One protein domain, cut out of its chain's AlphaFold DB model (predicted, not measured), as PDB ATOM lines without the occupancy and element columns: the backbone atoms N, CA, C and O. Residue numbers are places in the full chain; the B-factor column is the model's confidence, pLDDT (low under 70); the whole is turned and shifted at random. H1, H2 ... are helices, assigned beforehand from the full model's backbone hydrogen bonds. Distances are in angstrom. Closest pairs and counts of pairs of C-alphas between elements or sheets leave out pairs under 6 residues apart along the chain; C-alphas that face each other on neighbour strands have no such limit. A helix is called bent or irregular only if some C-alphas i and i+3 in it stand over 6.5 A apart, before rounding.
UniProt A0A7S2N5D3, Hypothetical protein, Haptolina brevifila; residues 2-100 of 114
ATOM      1  N   THR A   2      67.784  61.102  10.803       69.44
ATOM      2  CA  THR A   2      66.686  61.622  11.649       69.44
ATOM      3  C   THR A   2      65.302  61.628  10.982       69.44
ATOM      4  O   THR A   2      64.335  61.189  11.591       69.44
ATOM      5  N   LEU A   3      65.205  62.036   9.712       72.75
ATOM      6  CA  LEU A   3      63.946  62.027   8.939       72.75
ATOM      7  C   LEU A   3      63.383  60.615   8.698       72.75
ATOM      8  O   LEU A   3      62.177  60.401   8.766       72.75
ATOM      9  N   ILE A   4      64.263  59.639   8.458       75.38
ATOM     10  CA  ILE A   4      63.873  58.235   8.266       75.38
ATOM     11  C   ILE A   4      63.364  57.663   9.594       75.38
ATOM     12  O   ILE A   4      62.304  57.046   9.627       75.38
ATOM     13  N   PHE A   5      64.059  57.949  10.698       73.75
ATOM     14  CA  PHE A   5      63.632  57.553  12.042       73.75
ATOM     15  C   PHE A   5      62.262  58.135  12.426       73.75
ATOM     16  O   PHE A   5      61.409  57.405  12.924       73.75
ATOM     17  N   ALA A   6      62.015  59.418  12.146       74.81
ATOM     18  CA  ALA A   6      60.731  60.061  12.426       74.81
ATOM     19  C   ALA A   6      59.571  59.439  11.625       74.81
ATOM     20  O   ALA A   6      58.495  59.195  12.172       74.81
ATOM     21  N   ASN A   7      59.801  59.120  10.346       79.88
ATOM     22  CA  ASN A   7      58.800  58.461   9.506       79.88
ATOM     23  C   ASN A   7      58.484  57.041   9.988       79.88
ATOM     24  O   ASN A   7      57.316  56.662  10.038       79.88
ATOM     25  N   VAL A   8      59.500  56.279  10.399       78.06
ATOM     26  CA  VAL A   8      59.312  54.933  10.956       78.06
ATOM     27  C   VAL A   8      58.482  54.992  12.242       78.06
ATOM     28  O   VAL A   8      57.491  54.274  12.357       78.06
ATOM     29  N   ILE A   9      58.800  55.906  13.167       79.44
ATOM     30  CA  ILE A   9      58.030  56.100  14.408       79.44
ATOM     31  C   ILE A   9      56.572  56.481  14.101       79.44
ATOM     32  O   ILE A   9      55.651  55.922  14.696       79.44
ATOM     33  N   SER A  10      56.335  57.374  13.133       76.12
ATOM     34  CA  SER A  10      54.978  57.766  12.723       76.12
ATOM     35  C   SER A  10      54.153  56.581  12.208       76.12
ATOM     36  O   SER A  10      52.967  56.475  12.522       76.12
ATOM     37  N   ILE A  11      54.768  55.667  11.451       78.81
ATOM     38  CA  ILE A  11      54.097  54.467  10.933       78.81
ATOM     39  C   ILE A  11      53.689  53.537  12.082       78.81
ATOM     40  O   ILE A  11      52.537  53.109  12.129       78.81
ATOM     41  N   PHE A  12      54.577  53.283  13.049       77.00
ATOM     42  CA  PHE A  12      54.252  52.447  14.211       77.00
ATOM     43  C   PHE A  12      53.113  53.030  15.059       77.00
ATOM     44  O   PHE A  12      52.208  52.296  15.454       77.00
ATOM     45  N   VAL A  13      53.098  54.349  15.279       79.50
ATOM     46  CA  VAL A  13      52.014  55.024  16.016       79.50
ATOM     47  C   VAL A  13      50.678  54.921  15.268       79.50
ATOM     48  O   VAL A  13      49.642  54.669  15.887       79.50
ATOM     49  N   LYS A  14      50.680  55.061  13.936       73.50
ATOM     50  CA  LYS A  14      49.473  54.897  13.105       73.50
ATOM     51  C   LYS A  14      48.926  53.471  13.149       73.50
ATOM     52  O   LYS A  14      47.720  53.289  13.250       73.50
ATOM     53  N   ILE A  15      49.797  52.463  13.118       73.88
ATOM     54  CA  ILE A  15      49.387  51.055  13.223       73.88
ATOM     55  C   ILE A  15      48.800  50.771  14.611       73.88
ATOM     56  O   ILE A  15      47.725  50.184  14.709       73.88
ATOM     57  N   ALA A  16      49.452  51.241  15.679       73.88
ATOM     58  CA  ALA A  16      48.980  51.040  17.049       73.88
ATOM     59  C   ALA A  16      47.621  51.714  17.312       73.88
ATOM     60  O   ALA A  16      46.745  51.130  17.944       73.88
ATOM     61  N   THR A  17      47.417  52.927  16.789       72.56
ATOM     62  CA  THR A  17      46.131  53.636  16.907       72.56
ATOM     63  C   THR A  17      45.017  52.944  16.126       72.56
ATOM     64  O   THR A  17      43.917  52.809  16.657       72.56
ATOM     65  N   LEU A  18      45.297  52.430  14.923       72.81
ATOM     66  CA  LEU A  18      44.355  51.604  14.158       72.81
ATOM     67  C   LEU A  18      43.962  50.327  14.910       72.81
ATOM     68  O   LEU A  18      42.779  50.014  14.983       72.81
ATOM     69  N   GLN A  19      44.929  49.626  15.509       73.81
ATOM     70  CA  GLN A  19      44.670  48.410  16.290       73.81
ATOM     71  C   GLN A  19      43.860  48.672  17.563       73.81
ATOM     72  O   GLN A  19      43.002  47.874  17.936       73.81
ATOM     73  N   LEU A  20      44.101  49.800  18.234       73.56
ATOM     74  CA  LEU A  20      43.298  50.199  19.387       73.56
ATOM     75  C   LEU A  20      41.852  50.497  18.963       73.56
ATOM     76  O   LEU A  20      40.910  50.065  19.622       73.56
ATOM     77  N   LEU A  21      41.672  51.211  17.846       72.38
ATOM     78  CA  LEU A  21      40.354  51.579  17.337       72.38
ATOM     79  C   LEU A  21      39.535  50.342  16.942       72.38
ATOM     80  O   LEU A  21      38.356  50.252  17.284       72.38
ATOM     81  N   THR A  22      40.163  49.367  16.274       73.12
ATOM     82  CA  THR A  22      39.509  48.102  15.916       73.12
ATOM     83  C   THR A  22      39.162  47.274  17.148       73.12
ATOM     84  O   THR A  22      38.066  46.725  17.208       73.12
ATOM     85  N   ALA A  23      40.021  47.234  18.170       70.44
ATOM     86  CA  ALA A  23      39.722  46.547  19.427       70.44
ATOM     87  C   ALA A  23      38.523  47.167  20.167       70.44
ATOM     88  O   ALA A  23      37.632  46.448  20.622       70.44
ATOM     89  N   VAL A  24      38.467  48.502  20.252       72.94
ATOM     90  CA  VAL A  24      37.352  49.230  20.884       72.94
ATOM     91  C   VAL A  24      36.045  48.960  20.153       72.94
ATOM     92  O   VAL A  24      35.020  48.686  20.780       72.94
ATOM     93  N   ALA A  25      36.066  49.011  18.826       71.25
ATOM     94  CA  ALA A  25      34.856  48.831  18.052       71.25
ATOM     95  C   ALA A  25      34.431  47.339  17.992       71.25
ATOM     96  O   ALA A  25      33.235  47.056  18.068       71.25
ATOM     97  N   LEU A  26      35.361  46.371  18.028       73.00
ATOM     98  CA  LEU A  26      35.035  44.952  18.235       73.00
ATOM     99  C   LEU A  26      34.338  44.748  19.579       73.00
ATOM    100  O   LEU A  26      33.278  44.129  19.631       73.00
ATOM    101  N   LEU A  27      34.874  45.331  20.650       73.31
ATOM    102  CA  LEU A  27      34.254  45.272  21.970       73.31
ATOM    103  C   LEU A  27      32.845  45.887  21.959       73.31
ATOM    104  O   LEU A  27      31.910  45.290  22.489       73.31
ATOM    105  N   TYR A  28      32.659  47.021  21.281       75.12
ATOM    106  CA  TYR A  28      31.344  47.635  21.098       75.12
ATOM    107  C   TYR A  28      30.365  46.738  20.320       75.12
ATOM    108  O   TYR A  28      29.195  46.631  20.698       75.12
ATOM    109  N   SER A  29      30.831  46.053  19.270       69.19
ATOM    110  CA  SER A  29      30.012  45.121  18.484       69.19
ATOM    111  C   SER A  29      29.587  43.895  19.296       69.19
ATOM    112  O   SER A  29      28.422  43.508  19.245       69.19
ATOM    113  N   VAL A  30      30.484  43.349  20.125       74.25
ATOM    114  CA  VAL A  30      30.186  42.229  21.028       74.25
ATOM    115  C   VAL A  30      29.166  42.650  22.080       74.25
ATOM    116  O   VAL A  30      28.167  41.961  22.265       74.25
ATOM    117  N   VAL A  31      29.358  43.805  22.725       73.62
ATOM    118  CA  VAL A  31      28.403  44.334  23.713       73.62
ATOM    119  C   VAL A  31      27.035  44.580  23.078       73.62
ATOM    120  O   VAL A  31      26.018  44.183  23.643       73.62
ATOM    121  N   SER A  32      26.996  45.175  21.884       68.62
ATOM    122  CA  SER A  32      25.746  45.419  21.155       68.62
ATOM    123  C   SER A  32      25.059  44.112  20.751       68.62
ATOM    124  O   SER A  32      23.848  43.984  20.917       68.62
ATOM    125  N   GLY A  33      25.818  43.120  20.276       72.88
ATOM    126  CA  GLY A  33      25.312  41.798  19.911       72.88
ATOM    127  C   GLY A  33      24.753  41.032  21.109       72.88
ATOM    128  O   GLY A  33      23.638  40.514  21.043       72.88
ATOM    129  N   VAL A  34      25.469  41.016  22.237       72.81
ATOM    130  CA  VAL A  34      24.983  40.417  23.489       72.81
ATOM    131  C   VAL A  34      23.722  41.136  23.960       72.81
ATOM    132  O   VAL A  34      22.729  40.473  24.232       72.81
ATOM    133  N   ALA A  35      23.700  42.471  23.962       65.38
ATOM    134  CA  ALA A  35      22.518  43.242  24.339       65.38
ATOM    135  C   ALA A  35      21.310  42.955  23.430       65.38
ATOM    136  O   ALA A  35      20.207  42.790  23.938       65.38
ATOM    137  N   LEU A  36      21.510  42.824  22.114       65.00
ATOM    138  CA  LEU A  36      20.472  42.442  21.145       65.00
ATOM    139  C   LEU A  36      19.944  41.020  21.382       65.00
ATOM    140  O   LEU A  36      18.740  40.786  21.299       65.00
ATOM    141  N   THR A  37      20.829  40.079  21.716       66.88
ATOM    142  CA  THR A  37      20.464  38.675  21.966       66.88
ATOM    143  C   THR A  37      19.771  38.514  23.320       66.88
ATOM    144  O   THR A  37      18.793  37.794  23.450       66.88
ATOM    145  N   THR A  38      20.221  39.229  24.351       60.28
ATOM    146  CA  THR A  38      19.527  39.287  25.642       60.28
ATOM    147  C   THR A  38      18.188  40.020  25.513       60.28
ATOM    148  O   THR A  38      17.211  39.632  26.149       60.28
ATOM    149  N   ALA A  39      18.104  41.029  24.641       53.19
ATOM    150  CA  ALA A  39      16.871  41.751  24.354       53.19
ATOM    151  C   ALA A  39      15.822  40.931  23.601       53.19
ATOM    152  O   ALA A  39      14.631  41.157  23.800       53.19
ATOM    153  N   SER A  40      16.232  39.980  22.759       56.72
ATOM    154  CA  SER A  40      15.283  39.052  22.138       56.72
ATOM    155  C   SER A  40      14.709  38.047  23.145       56.72
ATOM    156  O   SER A  40      13.631  37.503  22.912       56.72
ATOM    157  N   LEU A  41      15.393  37.836  24.277       62.00
ATOM    158  CA  LEU A  41      15.025  36.864  25.308       62.00
ATOM    159  C   LEU A  41      14.290  37.477  26.515       62.00
ATOM    160  O   LEU A  41      13.561  36.758  27.196       62.00
ATOM    161  N   ILE A  42      14.456  38.776  26.808       58.38
ATOM    162  CA  ILE A  42      13.926  39.419  28.025       58.38
ATOM    163  C   ILE A  42      13.035  40.628  27.692       58.38
ATOM    164  O   ILE A  42      13.414  41.523  26.946       58.38
ATOM    165  N   SER A  43      11.847  40.640  28.312       55.22
ATOM    166  CA  SER A  43      10.821  41.700  28.350       55.22
ATOM    167  C   SER A  43      11.284  43.127  27.976       55.22
ATOM    168  O   SER A  43      12.139  43.747  28.607       55.22
ATOM    169  N   THR A  44      10.596  43.673  26.975       57.22
ATOM    170  CA  THR A  44      10.904  44.793  26.065       57.22
ATOM    171  C   THR A  44      11.047  46.205  26.657       57.22
ATOM    172  O   THR A  44      11.455  47.119  25.938       57.22
ATOM    173  N   ARG A  45      10.714  46.447  27.932       58.41
ATOM    174  CA  ARG A  45      10.517  47.827  28.440       58.41
ATOM    175  C   ARG A  45      11.807  48.614  28.694       58.41
ATOM    176  O   ARG A  45      11.875  49.780  28.324       58.41
ATOM    177  N   TRP A  46      12.828  47.998  29.288       54.84
ATOM    178  CA  TRP A  46      14.113  48.673  29.545       54.84
ATOM    179  C   TRP A  46      14.922  48.882  28.260       54.84
ATOM    180  O   TRP A  46      15.581  49.900  28.081       54.84
ATOM    181  N   ILE A  47      14.819  47.946  27.320       54.84
ATOM    182  CA  ILE A  47      15.580  47.976  26.068       54.84
ATOM    183  C   ILE A  47      15.043  49.034  25.105       54.84
ATOM    184  O   ILE A  47      15.835  49.689  24.438       54.84
ATOM    185  N   ALA A  48      13.729  49.275  25.060       57.91
ATOM    186  CA  ALA A  48      13.178  50.368  24.259       57.91
ATOM    187  C   ALA A  48      13.736  51.745  24.681       57.91
ATOM    188  O   ALA A  48      13.901  52.618  23.833       57.91
ATOM    189  N   ALA A  49      14.090  51.927  25.959       59.75
ATOM    190  CA  ALA A  49      14.675  53.172  26.451       59.75
ATOM    191  C   ALA A  49      16.138  53.367  26.008       59.75
ATOM    192  O   ALA A  49      16.509  54.471  25.620       59.75
ATOM    193  N   TYR A  50      16.960  52.308  26.021       58.38
ATOM    194  CA  TYR A  50      18.395  52.401  25.690       58.38
ATOM    195  C   TYR A  50      18.727  52.081  24.226       58.38
ATOM    196  O   TYR A  50      19.643  52.671  23.664       58.38
ATOM    197  N   PHE A  51      17.975  51.182  23.591       57.56
ATOM    198  CA  PHE A  51      18.173  50.700  22.218       57.56
ATOM    199  C   PHE A  51      16.976  50.975  21.303       57.56
ATOM    200  O   PHE A  51      16.970  50.540  20.153       57.56
ATOM    201  N   GLY A  52      15.981  51.751  21.751       58.09
ATOM    202  CA  GLY A  52      14.895  52.215  20.882       58.09
ATOM    203  C   GLY A  52      15.412  52.946  19.641       58.09
ATOM    204  O   GLY A  52      14.794  52.868  18.586       58.09
ATOM    205  N   PHE A  53      16.598  53.564  19.721       63.38
ATOM    206  CA  PHE A  53      17.251  54.191  18.571       63.38
ATOM    207  C   PHE A  53      17.548  53.193  17.433       63.38
ATOM    208  O   PHE A  53      17.442  53.572  16.269       63.38
ATOM    209  N   VAL A  54      17.834  51.918  17.741       61.12
ATOM    210  CA  VAL A  54      18.100  50.849  16.755       61.12
ATOM    211  C   VAL A  54      16.852  50.503  15.940       61.12
ATOM    212  O   VAL A  54      16.967  50.146  14.770       61.12
ATOM    213  N   GLN A  55      15.658  50.666  16.524       63.47
ATOM    214  CA  GLN A  55      14.389  50.471  15.813       63.47
ATOM    215  C   GLN A  55      14.173  51.525  14.722       63.47
ATOM    216  O   GLN A  55      13.421  51.294  13.776       63.47
ATOM    217  N   TYR A  56      14.847  52.674  14.823       66.06
ATOM    218  CA  TYR A  56      14.830  53.676  13.771       66.06
ATOM    219  C   TYR A  56      15.911  53.368  12.723       66.06
ATOM    220  O   TYR A  56      17.031  52.988  13.078       66.06
ATOM    221  N   PRO A  57      15.627  53.607  11.428       66.38
ATOM    222  CA  PRO A  57      16.595  53.436  10.338       66.38
ATOM    223  C   PRO A  57      17.915  54.199  10.537       66.38
ATOM    224  O   PRO A  57      18.951  53.803  10.006       66.38
ATOM    225  N   VAL A  58      17.888  55.282  11.326       68.38
ATOM    226  CA  VAL A  58      19.077  56.068  11.689       68.38
ATOM    227  C   VAL A  58      19.991  55.298  12.638       68.38
ATOM    228  O   VAL A  58      21.198  55.258  12.422       68.38
ATOM    229  N   GLY A  59      19.436  54.669  13.677       70.44
ATOM    230  CA  GLY A  59      20.235  53.949  14.663       70.44
ATOM    231  C   GLY A  59      20.779  52.638  14.120       70.44
ATOM    232  O   GLY A  59      21.982  52.401  14.199       70.44
ATOM    233  N   SER A  60      19.930  51.829  13.485       73.44
ATOM    234  CA  SER A  60      20.375  50.609  12.796       73.44
ATOM    235  C   SER A  60      21.370  50.908  11.670       73.44
ATOM    236  O   SER A  60      22.374  50.208  11.551       73.44
ATOM    237  N   GLY A  61      21.164  51.991  10.910       75.88
ATOM    238  CA  GLY A  61      22.105  52.457   9.889       75.88
ATOM    239  C   GLY A  61      23.465  52.859  10.450       75.88
ATOM    240  O   GLY A  61      24.493  52.420   9.943       75.88
ATOM    241  N   SER A  62      23.488  53.629  11.543       73.69
ATOM    242  CA  SER A  62      24.741  54.016  12.204       73.69
ATOM    243  C   SER A  62      25.529  52.815  12.743       73.69
ATOM    244  O   SER A  62      26.752  52.785  12.613       73.69
ATOM    245  N   LEU A  63      24.841  51.793  13.270       78.56
ATOM    246  CA  LEU A  63      25.469  50.545  13.710       78.56
ATOM    247  C   LEU A  63      26.067  49.771  12.534       78.56
ATOM    248  O   LEU A  63      27.186  49.282  12.636       78.56
ATOM    249  N   LEU A  64      25.358  49.714  11.406       78.75
ATOM    250  CA  LEU A  64      25.839  49.102  10.166       78.75
ATOM    251  C   LEU A  64      27.105  49.784   9.633       78.75
ATOM    252  O   LEU A  64      28.046  49.099   9.242       78.75
ATOM    253  N   VAL A  65      27.171  51.118   9.688       76.88
ATOM    254  CA  VAL A  65      28.383  51.873   9.326       76.88
ATOM    255  C   VAL A  65      29.539  51.556  10.278       76.88
ATOM    256  O   VAL A  65      30.661  51.344   9.827       76.88
ATOM    257  N   MET A  66      29.275  51.480  11.584       78.69
ATOM    258  CA  MET A  66      30.274  51.130  12.603       78.69
ATOM    259  C   MET A  66      30.838  49.715  12.400       78.69
ATOM    260  O   MET A  66      32.052  49.524  12.405       78.69
ATOM    261  N   ILE A  67      29.963  48.735  12.154       78.25
ATOM    262  CA  ILE A  67      30.342  47.347  11.850       78.25
ATOM    263  C   ILE A  67      31.117  47.281  10.532       78.25
ATOM    264  O   ILE A  67      32.114  46.572  10.429       78.25
ATOM    265  N   GLY A  68      30.702  48.054   9.530       76.31
ATOM    266  CA  GLY A  68      31.403  48.085   8.260       76.31
ATOM    267  C   GLY A  68      32.814  48.666   8.370       76.31
ATOM    268  O   GLY A  68      33.749  48.109   7.804       76.31
ATOM    269  N   LEU A  69      33.007  49.723   9.165       76.12
ATOM    270  CA  LEU A  69      34.329  50.306   9.433       76.12
ATOM    271  C   LEU A  69      35.273  49.342  10.160       76.12
ATOM    272  O   LEU A  69      36.477  49.361   9.909       76.12
ATOM    273  N   LEU A  70      34.735  48.494  11.034       74.94
ATOM    274  CA  LEU A  70      35.492  47.437  11.699       74.94
ATOM    275  C   LEU A  70      35.989  46.372  10.734       74.94
ATOM    276  O   LEU A  70      37.141  45.943  10.822       74.94
ATOM    277  N   GLU A  71      35.128  45.964   9.807       75.50
ATOM    278  CA  GLU A  71      35.440  44.890   8.869       75.50
ATOM    279  C   GLU A  71      36.427  45.301   7.774       75.50
ATOM    280  O   GLU A  71      37.199  44.475   7.285       75.50
ATOM    281  N   VAL A  72      36.530  46.598   7.467       73.94
ATOM    282  CA  VAL A  72      37.559  47.114   6.546       73.94
ATOM    283  C   VAL A  72      38.990  46.791   7.017       73.94
ATOM    284  O   VAL A  72      39.910  46.757   6.203       73.94
ATOM    285  N   GLY A  73      39.197  46.482   8.301       66.00
ATOM    286  CA  GLY A  73      40.499  46.094   8.847       66.00
ATOM    287  C   GLY A  73      40.835  44.594   8.835       66.00
ATOM    288  O   GLY A  73      41.970  44.259   9.168       66.00
ATOM    289  N   SER A  74      39.905  43.688   8.501       71.44
ATOM    290  CA  SER A  74      40.065  42.244   8.789       71.44
ATOM    291  C   SER A  74      40.651  41.398   7.642       71.44
ATOM    292  O   SER A  74      41.048  40.252   7.857       71.44
ATOM    293  N   GLY A  75      40.742  41.947   6.424       72.69
ATOM    294  CA  GLY A  75      41.281  41.265   5.239       72.69
ATOM    295  C   GLY A  75      40.485  41.554   3.965       72.69
ATOM    296  O   GLY A  75      39.516  42.305   3.986       72.69
ATOM    297  N   SER A  76      40.863  40.954   2.832       73.62
ATOM    298  CA  SER A  76      40.278  41.262   1.511       73.62
ATOM    299  C   SER A  76      38.759  41.047   1.443       73.62
ATOM    300  O   SER A  76      38.052  41.810   0.792       73.62
ATOM    301  N   ILE A  77      38.256  40.016   2.131       71.50
ATOM    302  CA  ILE A  77      36.820  39.709   2.218       71.50
ATOM    303  C   ILE A  77      36.125  40.686   3.178       71.50
ATOM    304  O   ILE A  77      35.068  41.217   2.841       71.50
ATOM    305  N   GLY A  78      36.746  40.984   4.322       69.56
ATOM    306  CA  GLY A  78      36.248  41.961   5.293       69.56
ATOM    307  C   GLY A  78      36.128  43.366   4.717       69.56
ATOM    308  O   GLY A  78      35.129  44.037   4.934       69.56
ATOM    309  N   VAL A  79      37.066  43.786   3.865       72.94
ATOM    310  CA  VAL A  79      36.989  45.073   3.155       72.94
ATOM    311  C   VAL A  79      35.742  45.161   2.279       72.94
ATOM    312  O   VAL A  79      35.042  46.171   2.316       72.94
ATOM    313  N   ILE A  80      35.426  44.109   1.520       74.94
ATOM    314  CA  ILE A  80      34.244  44.092   0.648       74.94
ATOM    315  C   ILE A  80      32.968  44.140   1.493       74.94
ATOM    316  O   ILE A  80      32.100  44.980   1.254       74.94
ATOM    317  N   VAL A  81      32.872  43.276   2.507       75.06
ATOM    318  CA  VAL A  81      31.718  43.226   3.418       75.06
ATOM    319  C   VAL A  81      31.560  44.551   4.168       75.06
ATOM    320  O   VAL A  81      30.450  45.066   4.291       75.06
ATOM    321  N   GLY A  82      32.669  45.145   4.598       77.38
ATOM    322  CA  GLY A  82      32.713  46.399   5.329       77.38
ATOM    323  C   GLY A  82      32.254  47.589   4.493       77.38
ATOM    324  O   GLY A  82      31.416  48.371   4.939       77.38
ATOM    325  N   ILE A  83      32.715  47.689   3.244       78.31
ATOM    326  CA  ILE A  83      32.260  48.723   2.303       78.31
ATOM    327  C   ILE A  83      30.760  48.578   2.023       78.31
ATOM    328  O   ILE A  83      30.036  49.573   2.063       78.31
ATOM    329  N   VAL A  84      30.273  47.355   1.784       81.50
ATOM    330  CA  VAL A  84      28.842  47.101   1.552       81.50
ATOM    331  C   VAL A  84      28.010  47.501   2.775       81.50
ATOM    332  O   VAL A  84      26.993  48.175   2.623       81.50
ATOM    333  N   ALA A  85      28.466  47.163   3.983       78.25
ATOM    334  CA  ALA A  85      27.814  47.537   5.236       78.25
ATOM    335  C   ALA A  85      27.772  49.062   5.454       78.25
ATOM    336  O   ALA A  85      26.733  49.600   5.839       78.25
ATOM    337  N   ILE A  86      28.860  49.775   5.138       80.06
ATOM    338  CA  ILE A  86      28.911  51.244   5.197       80.06
ATOM    339  C   ILE A  86      27.920  51.856   4.209       80.06
ATOM    340  O   ILE A  86      27.116  52.702   4.598       80.06
ATOM    341  N   ILE A  87      27.943  51.424   2.944       84.50
ATOM    342  CA  ILE A  87      27.042  51.944   1.907       84.50
ATOM    343  C   ILE A  87      25.588  51.713   2.318       84.50
ATOM    344  O   ILE A  87      24.773  52.633   2.259       84.50
ATOM    345  N   TRP A  88      25.268  50.509   2.789       80.25
ATOM    346  CA  TRP A  88      23.916  50.160   3.205       80.25
ATOM    347  C   TRP A  88      23.445  50.973   4.416       80.25
ATOM    348  O   TRP A  88      22.321  51.478   4.420       80.25
ATOM    349  N   GLY A  89      24.313  51.174   5.411       78.00
ATOM    350  CA  GLY A  89      24.008  52.010   6.571       78.00
ATOM    351  C   GLY A  89      23.831  53.490   6.218       78.00
ATOM    352  O   GLY A  89      22.936  54.152   6.740       78.00
ATOM    353  N   VAL A  90      24.616  54.021   5.275       79.88
ATOM    354  CA  VAL A  90      24.439  55.396   4.772       79.88
ATOM    355  C   VAL A  90      23.123  55.532   4.008       79.88
ATOM    356  O   VAL A  90      22.389  56.497   4.230       79.88
ATOM    357  N   ILE A  91      22.782  54.563   3.155       83.31
ATOM    358  CA  ILE A  91      21.508  54.549   2.426       83.31
ATOM    359  C   ILE A  91      20.335  54.517   3.406       83.31
ATOM    360  O   ILE A  91      19.393  55.282   3.226       83.31
ATOM    361  N   SER A  92      20.380  53.698   4.459       74.19
ATOM    362  CA  SER A  92      19.278  53.618   5.425       74.19
ATOM    363  C   SER A  92      19.093  54.920   6.215       74.19
ATOM    364  O   SER A  92      17.959  55.323   6.477       74.19
ATOM    365  N   VAL A  93      20.188  55.618   6.543       77.31
ATOM    366  CA  VAL A  93      20.147  56.943   7.180       77.31
ATOM    367  C   VAL A  93      19.583  57.990   6.217       77.31
ATOM    368  O   VAL A  93      18.670  58.726   6.582       77.31
ATOM    369  N   LEU A  94      20.070  58.051   4.975       77.94
ATOM    370  CA  LEU A  94      19.602  59.024   3.982       77.94
ATOM    371  C   LEU A  94      18.142  58.792   3.592       77.94
ATOM    372  O   LEU A  94      17.361  59.743   3.552       77.94
ATOM    373  N   ALA A  95      17.751  57.534   3.385       77.44
ATOM    374  CA  ALA A  95      16.373  57.145   3.118       77.44
ATOM    375  C   ALA A  95      15.445  57.588   4.253       77.44
ATOM    376  O   ALA A  95      14.334  58.032   3.993       77.44
ATOM    377  N   HIS A  96      15.903  57.556   5.506       72.81
ATOM    378  CA  HIS A  96      15.122  58.061   6.629       72.81
ATOM    379  C   HIS A  96      14.836  59.562   6.552       72.81
ATOM    380  O   HIS A  96      13.738  59.997   6.893       72.81
ATOM    381  N   PHE A  97      15.818  60.357   6.126       69.38
ATOM    382  CA  PHE A  97      15.648  61.800   5.972       69.38
ATOM    383  C   PHE A  97      14.819  62.152   4.734       69.38
ATOM    384  O   PHE A  97      14.015  63.076   4.791       69.38
ATOM    385  N   TRP A  98      14.972  61.399   3.644       69.75
ATOM    386  CA  TRP A  98      14.263  61.638   2.384       69.75
ATOM    387  C   TRP A  98      12.814  61.137   2.395       69.75
ATOM    388  O   TRP A  98      11.941  61.775   1.814       69.75
ATOM    389  N   LEU A  99      12.541  60.016   3.065       66.50
ATOM    390  CA  LEU A  99      11.217  59.384   3.119       66.50
ATOM    391  C   LEU A  99      10.405  59.785   4.353       66.50
ATOM    392  O   LEU A  99       9.350  59.205   4.591       66.50
ATOM    393  N   ARG A 100      10.863  60.756   5.155       56.31
ATOM    394  CA  ARG A 100      10.044  61.358   6.215       56.31
ATOM    395  C   ARG A 100       9.213  62.510   5.634       56.31
ATOM    396  O   ARG A 100       9.716  63.632   5.563       56.31
TER     397      ARG A 100
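What this domain is: This is residues 2 to 100 of the 114 residues of the protein "Hypothetical protein" of Haptolina brevifila (UniProt A0A7S2N5D3). One long helix, H1, makes the longest axis, and a helical hairpin of H3 and H4 folds back over its second half, with H3 between H1 and H4. The short, irregular H2 makes the turn at the far end of H1, while residues 2 to 17 of H1 stick out free. The printed part has 99 residues with four named helices, in the order H1, H2, H3, H4, and no named strand; its class is all helix. The whole is loose and elongated, with a radius of gyration of the C-alphas of 17.6 A and spans of 60 by 32 by 23 A.

How they stand to each other: Start at H1, residues 2 to 41; H2, residues 45 to 55, is close but not clearly touching, the closest C-alphas, Ala 39 and Ile 47, being 6.6 A apart. H3, residues 57 to 71, is the hub and touches H2 only at the corner, where the closest C-alphas, Val 54 and Ser 60, are 4.6 A apart. Residues 66 to 70 of H3 touch residues 22 to 29 of H1 at a steep tilt of 46 degrees, opposite ways; the closest C-alphas, Thr 22 and Leu 70, are 5.9 A apart. H4, residues 76 to 98, forms a hairpin with H3, at a shallow tilt of 17 degrees, opposite ways; the closest C-alphas, Gly 68 and Gly 82, are 3.6 A apart. H4 is apart from H1 and H2. In H1 and H3 every O i to N i+4 pair is within hydrogen-bond range, in H4 18 of 19, and in H2 3 of 7, beside 4 of 8 O i to N i+3 pairs.

Where its parts are: Find C-alpha 2 at (66.686, 61.622, 11.649); from there H1 runs 58.9 A to C-alpha 41 at (15.025, 36.864, 25.308). H2 is irregular, with C-alphas 50 and 53 7.4 A apart, and spans 13.5 A. H3 covers 20.7 A, and H4 runs 33.1 A to C-alpha 98 at (14.263, 61.638, 2.384).

The domain as a whole: Look to Thr 2 and Ser 43 for the two C-alphas farthest apart, 61.6 A. The printed part has no cut, and its three links are tight. Its mean pLDDT is 71.1, and 33 residues are under 70, among them 35 to 58 and 97 to 100.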